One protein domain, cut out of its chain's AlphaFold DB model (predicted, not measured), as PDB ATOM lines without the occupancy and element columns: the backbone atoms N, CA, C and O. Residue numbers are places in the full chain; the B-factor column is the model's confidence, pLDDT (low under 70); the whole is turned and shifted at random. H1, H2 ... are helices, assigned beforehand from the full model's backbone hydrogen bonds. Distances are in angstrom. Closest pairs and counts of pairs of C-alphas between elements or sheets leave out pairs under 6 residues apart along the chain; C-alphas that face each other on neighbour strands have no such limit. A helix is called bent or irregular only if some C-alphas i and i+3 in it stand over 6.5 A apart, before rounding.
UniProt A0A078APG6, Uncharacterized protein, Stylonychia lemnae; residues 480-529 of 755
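What this domain is: This is residues 480 to 529 of the 755 residues of an uncharacterized protein of Stylonychia lemnae (UniProt A0A078APG6). The printed part is a lopsided hook: one long helix, H2, makes nearly the whole length, and a short helix, H1, joined to its first end by a loop, folds back over the first part of H2 with a gap between them. Residues 505 to 529, of which 505 to 526 belong to H2, stick out alone beyond this hook. The printed part has 50 residues with two named helices, H1 then H2, and no named strand, and its class is all helix. It is extended, with a radius of gyration of the C-alphas of 16.6 A and spans of 55 by 20 by 12 A.

Where its parts are: Find C-alpha 480 at (41.659, 40.135, 1.496); from there H1, residues 480 to 489, runs 14.7 A from first to last C-alpha. Go on through residues 490 to 496 to C-alpha 497 at (54.593, 49.425, -8.319), where H2 begins. H2, residues 497 to 526, runs 43.1 A to C-alpha 526 at (14.282, 57.376, 4.758).

How they stand to each other: Look first at H1 and H2, which are near each other: no pair of their C-alphas is within 8 A, but 5 pairs are within 10 A. The link between them, seven residues, is short but not tight. Residues 491 to 499, of which 497 to 499 belong to H2, stand free. In the backbones of H1 and H2 every O i to N i+4 pair is within hydrogen-bond range. Neither helix is bent.

The domain as a whole: The two C-alphas farthest apart are those of Lys 494 and Leu 529, at 55.2 A. The printed part has no cut. Read the B-factor column for the model's confidence: the mean pLDDT of the printed part is 72.9, and residues 480 to 493 and 523 to 528 are under 70.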
ATOM      1  N   ASN A 480      40.444  40.061   2.323       54.97
ATOM      2  CA  ASN A 480      41.659  40.135   1.496       54.97
ATOM      3  C   ASN A 480      41.562  39.384   0.159       54.97
ATOM      4  O   ASN A 480      42.533  39.361  -0.600       54.97
ATOM      5  N   LYS A 481      40.412  38.778  -0.161       57.22
ATOM      6  CA  LYS A 481      40.271  37.935  -1.359       57.22
ATOM      7  C   LYS A 481      40.409  38.740  -2.657       57.22
ATOM      8  O   LYS A 481      41.025  38.258  -3.598       57.22
ATOM      9  N   PHE A 482      39.943  39.990  -2.671       56.44
ATOM     10  CA  PHE A 482      40.013  40.858  -3.854       56.44
ATOM     11  C   PHE A 482      41.439  41.360  -4.143       56.44
ATOM     12  O   PHE A 482      41.898  41.325  -5.283       56.44
ATOM     13  N   VAL A 483      42.190  41.736  -3.098       57.03
ATOM     14  CA  VAL A 483      43.597  42.161  -3.230       57.03
ATOM     15  C   VAL A 483      44.480  40.982  -3.659       57.03
ATOM     16  O   VAL A 483      45.335  41.123  -4.530       57.03
ATOM     17  N   LEU A 484      44.224  39.784  -3.120       57.03
ATOM     18  CA  LEU A 484      44.956  38.569  -3.493       57.03
ATOM     19  C   LEU A 484      44.616  38.058  -4.902       57.03
ATOM     20  O   LEU A 484      45.476  37.459  -5.545       57.03
ATOM     21  N   GLN A 485      43.404  38.304  -5.409       59.81
ATOM     22  CA  GLN A 485      43.017  37.894  -6.762       59.81
ATOM     23  C   GLN A 485      43.711  38.747  -7.836       59.81
ATOM     24  O   GLN A 485      44.204  38.199  -8.820       59.81
ATOM     25  N   HIS A 486      43.881  40.054  -7.600       58.03
ATOM     26  CA  HIS A 486      44.710  40.903  -8.466       58.03
ATOM     27  C   HIS A 486      46.207  40.568  -8.366       58.03
ATOM     28  O   HIS A 486      46.907  40.591  -9.373       58.03
ATOM     29  N   GLN A 487      46.702  40.165  -7.191       58.69
ATOM     30  CA  GLN A 487      48.094  39.722  -7.041       58.69
ATOM     31  C   GLN A 487      48.387  38.377  -7.723       58.69
ATOM     32  O   GLN A 487      49.498  38.184  -8.215       58.69
ATOM     33  N   LYS A 488      47.417  37.450  -7.784       59.91
ATOM     34  CA  LYS A 488      47.584  36.182  -8.515       59.91
ATOM     35  C   LYS A 488      47.681  36.394 -10.028       59.91
ATOM     36  O   LYS A 488      48.543  35.777 -10.641       59.91
ATOM     37  N   ASN A 489      46.901  37.313 -10.597       57.03
ATOM     38  CA  ASN A 489      46.975  37.639 -12.029       57.03
ATOM     39  C   ASN A 489      48.193  38.522 -12.384       57.03
ATOM     40  O   ASN A 489      48.642  38.528 -13.526       57.03
ATOM     41  N   ASN A 490      48.781  39.223 -11.406       53.22
ATOM     42  CA  ASN A 490      49.977  40.058 -11.597       53.22
ATOM     43  C   ASN A 490      51.310  39.302 -11.480       53.22
ATOM     44  O   ASN A 490      52.363  39.906 -11.665       53.22
ATOM     45  N   LYS A 491      51.318  37.995 -11.186       57.38
ATOM     46  CA  LYS A 491      52.568  37.218 -11.265       57.38
ATOM     47  C   LYS A 491      53.030  36.982 -12.704       57.38
ATOM     48  O   LYS A 491      54.219  36.766 -12.911       57.38
ATOM     49  N   GLU A 492      52.126  37.072 -13.677       58.12
ATOM     50  CA  GLU A 492      52.451  36.893 -15.099       58.12
ATOM     51  C   GLU A 492      52.708  38.226 -15.817       58.12
ATOM     52  O   GLU A 492      53.502  38.277 -16.752       58.12
ATOM     53  N   ASN A 493      52.151  39.332 -15.314       58.81
ATOM     54  CA  ASN A 493      52.404  40.676 -15.826       58.81
ATOM     55  C   ASN A 493      53.212  41.476 -14.799       58.81
ATOM     56  O   ASN A 493      52.669  41.873 -13.771       58.81
ATOM     57  N   LYS A 494      54.503  41.726 -15.078       72.12
ATOM     58  CA  LYS A 494      55.397  42.612 -14.298       72.12
ATOM     59  C   LYS A 494      54.916  44.073 -14.349       72.12
ATOM     60  O   LYS A 494      55.583  44.938 -14.911       72.12
ATOM     61  N   LEU A 495      53.747  44.351 -13.789       71.38
ATOM     62  CA  LEU A 495      53.232  45.702 -13.626       71.38
ATOM     63  C   LEU A 495      54.075  46.397 -12.556       71.38
ATOM     64  O   LEU A 495      54.310  45.851 -11.473       71.38
ATOM     65  N   GLY A 496      54.571  47.588 -12.881       83.50
ATOM     66  CA  GLY A 496      55.363  48.384 -11.952       83.50
ATOM     67  C   GLY A 496      54.544  48.775 -10.721       83.50
ATOM     68  O   GLY A 496      53.322  48.909 -10.787       83.50
ATOM     69  N   ILE A 497      55.218  49.013  -9.594       77.12
ATOM     70  CA  ILE A 497      54.593  49.425  -8.319       77.12
ATOM     71  C   ILE A 497      53.619  50.604  -8.510       77.12
ATOM     72  O   ILE A 497      52.537  50.614  -7.929       77.12
ATOM     73  N   ASN A 498      53.959  51.553  -9.387       75.31
ATOM     74  CA  ASN A 498      53.120  52.716  -9.692       75.31
ATOM     75  C   ASN A 498      51.773  52.337 -10.328       75.31
ATOM     76  O   ASN A 498      50.753  52.964 -10.056       75.31
ATOM     77  N   GLU A 499      51.756  51.295 -11.152       77.50
ATOM     78  CA  GLU A 499      50.560  50.829 -11.850       77.50
ATOM     79  C   GLU A 499      49.634  50.062 -10.901       77.50
ATOM     80  O   GLU A 499      48.413  50.215 -10.949       77.50
ATOM     81  N   ILE A 500      50.221  49.330  -9.947       80.44
ATOM     82  CA  ILE A 500      49.492  48.685  -8.848       80.44
ATOM     83  C   ILE A 500      48.819  49.741  -7.961       80.44
ATOM     84  O   ILE A 500      47.621  49.633  -7.698       80.44
ATOM     85  N   LEU A 501      49.546  50.788  -7.557       80.38
ATOM     86  CA  LEU A 501      48.994  51.878  -6.741       80.38
ATOM     87  C   LEU A 501      47.899  52.662  -7.480       80.38
ATOM     88  O   LEU A 501      46.905  53.067  -6.876       80.38
ATOM     89  N   TYR A 502      48.041  52.848  -8.795       84.00
ATOM     90  CA  TYR A 502      47.011  53.483  -9.615       84.00
ATOM     91  C   TYR A 502      45.728  52.643  -9.680       84.00
ATOM     92  O   TYR A 502      44.627  53.170  -9.491       84.00
ATOM     93  N   LEU A 503      45.853  51.329  -9.889       82.94
ATOM     94  CA  LEU A 503      44.715  50.408  -9.882       82.94
ATOM     95  C   LEU A 503      44.044  50.351  -8.504       82.94
ATOM     96  O   LEU A 503      42.817  50.383  -8.424       82.94
ATOM     97  N   GLU A 504      44.824  50.347  -7.422       82.19
ATOM     98  CA  GLU A 504      44.302  50.380  -6.054       82.19
ATOM     99  C   GLU A 504      43.542  51.683  -5.766       82.19
ATOM    100  O   GLU A 504      42.407  51.649  -5.287       82.19
ATOM    101  N   SER A 505      44.103  52.833  -6.153       86.12
ATOM    102  CA  SER A 505      43.433  54.136  -6.060       86.12
ATOM    103  C   SER A 505      42.107  54.156  -6.829       86.12
ATOM    104  O   SER A 505      41.089  54.635  -6.317       86.12
ATOM    105  N   LYS A 506      42.075  53.562  -8.029       88.94
ATOM    106  CA  LYS A 506      40.862  53.450  -8.850       88.94
ATOM    107  C   LYS A 506      39.778  52.611  -8.165       88.94
ATOM    108  O   LYS A 506      38.633  53.054  -8.103       88.94
ATOM    109  N   VAL A 507      40.139  51.460  -7.594       84.50
ATOM    110  CA  VAL A 507      39.206  50.594  -6.846       84.50
ATOM    111  C   VAL A 507      38.681  51.302  -5.593       84.50
ATOM    112  O   VAL A 507      37.486  51.248  -5.303       84.50
ATOM    113  N   ILE A 508      39.541  52.020  -4.862       83.38
ATOM    114  CA  ILE A 508      39.128  52.810  -3.693       83.38
ATOM    115  C   ILE A 508      38.147  53.917  -4.104       83.38
ATOM    116  O   ILE A 508      37.153  54.142  -3.408       83.38
ATOM    117  N   LYS A 509      38.402  54.598  -5.228       90.56
ATOM    118  CA  LYS A 509      37.524  55.652  -5.751       90.56
ATOM    119  C   LYS A 509      36.153  55.097  -6.134       90.56
ATOM    120  O   LYS A 509      35.145  55.627  -5.679       90.56
ATOM    121  N   GLU A 510      36.115  54.001  -6.886       89.62
ATOM    122  CA  GLU A 510      34.869  53.346  -7.297       89.62
ATOM    123  C   GLU A 510      34.054  52.859  -6.090       89.62
ATOM    124  O   GLU A 510      32.843  53.067  -6.023       89.62
ATOM    125  N   ARG A 511      34.720  52.315  -5.064       85.50
ATOM    126  CA  ARG A 511      34.064  51.896  -3.819       85.50
ATOM    127  C   ARG A 511      33.478  53.069  -3.032       85.50
ATOM    128  O   ARG A 511      32.390  52.945  -2.471       85.50
ATOM    129  N   LYS A 512      34.173  54.213  -2.985       86.44
ATOM    130  CA  LYS A 512      33.641  55.444  -2.375       86.44
ATOM    131  C   LYS A 512      32.425  55.969  -3.139       86.44
ATOM    132  O   LYS A 512      31.461  56.389  -2.506       86.44
ATOM    133  N   GLU A 513      32.452  55.911  -4.468       89.44
ATOM    134  CA  GLU A 513      31.328  56.299  -5.329       89.44
ATOM    135  C   GLU A 513      30.098  55.412  -5.072       89.44
ATOM    136  O   GLU A 513      29.000  55.922  -4.853       89.44
ATOM    137  N   GLN A 514      30.291  54.089  -5.003       87.12
ATOM    138  CA  GLN A 514      29.231  53.130  -4.680       87.12
ATOM    139  C   GLN A 514      28.640  53.375  -3.287       87.12
ATOM    140  O   GLN A 514      27.421  53.384  -3.131       87.12
ATOM    141  N   LEU A 515      29.485  53.638  -2.284       86.81
ATOM    142  CA  LEU A 515      29.027  53.965  -0.931       86.81
ATOM    143  C   LEU A 515      28.213  55.270  -0.918       86.81
ATOM    144  O   LEU A 515      27.175  55.362  -0.265       86.81
ATOM    145  N   LYS A 516      28.645  56.281  -1.681       87.44
ATOM    146  CA  LYS A 516      27.915  57.545  -1.832       87.44
ATOM    147  C   LYS A 516      26.555  57.329  -2.502       87.44
ATOM    148  O   LYS A 516      25.562  57.899  -2.052       87.44
ATOM    149  N   GLN A 517      26.485  56.479  -3.527       84.94
ATOM    150  CA  GLN A 517      25.223  56.102  -4.168       84.94
ATOM    151  C   GLN A 517      24.293  55.342  -3.215       84.94
ATOM    152  O   GLN A 517      23.108  55.660  -3.158       84.94
ATOM    153  N   SER A 518      24.803  54.394  -2.420       82.44
ATOM    154  CA  SER A 518      23.974  53.682  -1.440       82.44
ATOM    155  C   SER A 518      23.429  54.615  -0.360       82.44
ATOM    156  O   SER A 518      22.257  54.501  -0.016       82.44
ATOM    157  N   TYR A 519      24.225  55.582   0.114       82.50
ATOM    158  CA  TYR A 519      23.752  56.607   1.051       82.50
ATOM    159  C   TYR A 519      22.668  57.497   0.435       82.50
ATOM    160  O   TYR A 519      21.651  57.737   1.075       82.50
ATOM    161  N   MET A 520      22.839  57.944  -0.814       74.25
ATOM    162  CA  MET A 520      21.818  58.738  -1.512       74.25
ATOM    163  C   MET A 520      20.510  57.962  -1.706       74.25
ATOM    164  O   MET A 520      19.431  58.529  -1.547       74.25
ATOM    165  N   ASN A 521      20.593  56.665  -2.009       74.38
ATOM    166  CA  ASN A 521      19.417  55.807  -2.144       74.38
ATOM    167  C   ASN A 521      18.738  55.562  -0.785       74.38
ATOM    168  O   ASN A 521      17.525  55.715  -0.686       74.38
ATOM    169  N   GLN A 522      19.505  55.306   0.279       73.25
ATOM    170  CA  GLN A 522      18.969  55.183   1.641       73.25
ATOM    171  C   GLN A 522      18.330  56.487   2.128       73.25
ATOM    172  O   GLN A 522      17.234  56.459   2.670       73.25
ATOM    173  N   SER A 523      18.940  57.643   1.858       69.44
ATOM    174  CA  SER A 523      18.346  58.945   2.190       69.44
ATOM    175  C   SER A 523      17.054  59.219   1.413       69.44
ATOM    176  O   SER A 523      16.176  59.907   1.922       69.44
ATOM    177  N   ARG A 524      16.894  58.677   0.197       67.75
ATOM    178  CA  ARG A 524      15.620  58.737  -0.540       67.75
ATOM    179  C   ARG A 524      14.555  57.832   0.082       67.75
ATOM    180  O   ARG A 524      13.394  58.227   0.134       67.75
ATOM    181  N   ASP A 525      14.945  56.663   0.582       60.53
ATOM    182  CA  ASP A 525      14.036  55.732   1.251       60.53
ATOM    183  C   ASP A 525      13.657  56.166   2.680       60.53
ATOM    184  O   ASP A 525      12.533  55.922   3.110       60.53
ATOM    185  N   GLU A 526      14.537  56.862   3.402       57.25
ATOM    186  CA  GLU A 526      14.282  57.376   4.758       57.25
ATOM    187  C   GLU A 526      13.387  58.628   4.785       57.25
ATOM    188  O   GLU A 526      12.815  58.955   5.824       57.25
ATOM    189  N   ILE A 527      13.173  59.291   3.639       58.91
ATOM    190  CA  ILE A 527      12.135  60.330   3.478       58.91
ATOM    191  C   ILE A 527      10.772  59.692   3.137       58.91
ATOM    192  O   ILE A 527       9.824  60.369   2.743       58.91
ATOM    193  N   LYS A 528      10.597  58.377   3.321       66.75
ATOM    194  CA  LYS A 528       9.250  57.806   3.407       66.75
ATOM    195  C   LYS A 528       8.638  58.277   4.721       66.75
ATOM    196  O   LYS A 528       8.912  57.740   5.792       66.75
ATOM    197  N   LEU A 529       7.831  59.338   4.628       75.19
ATOM    198  CA  LEU A 529       6.933  59.771   5.695       75.19
ATOM    199  C   LEU A 529       6.275  58.527   6.297       75.19
ATOM    200  O   LEU A 529       5.784  57.671   5.564       75.19
TER     201      LEU A 529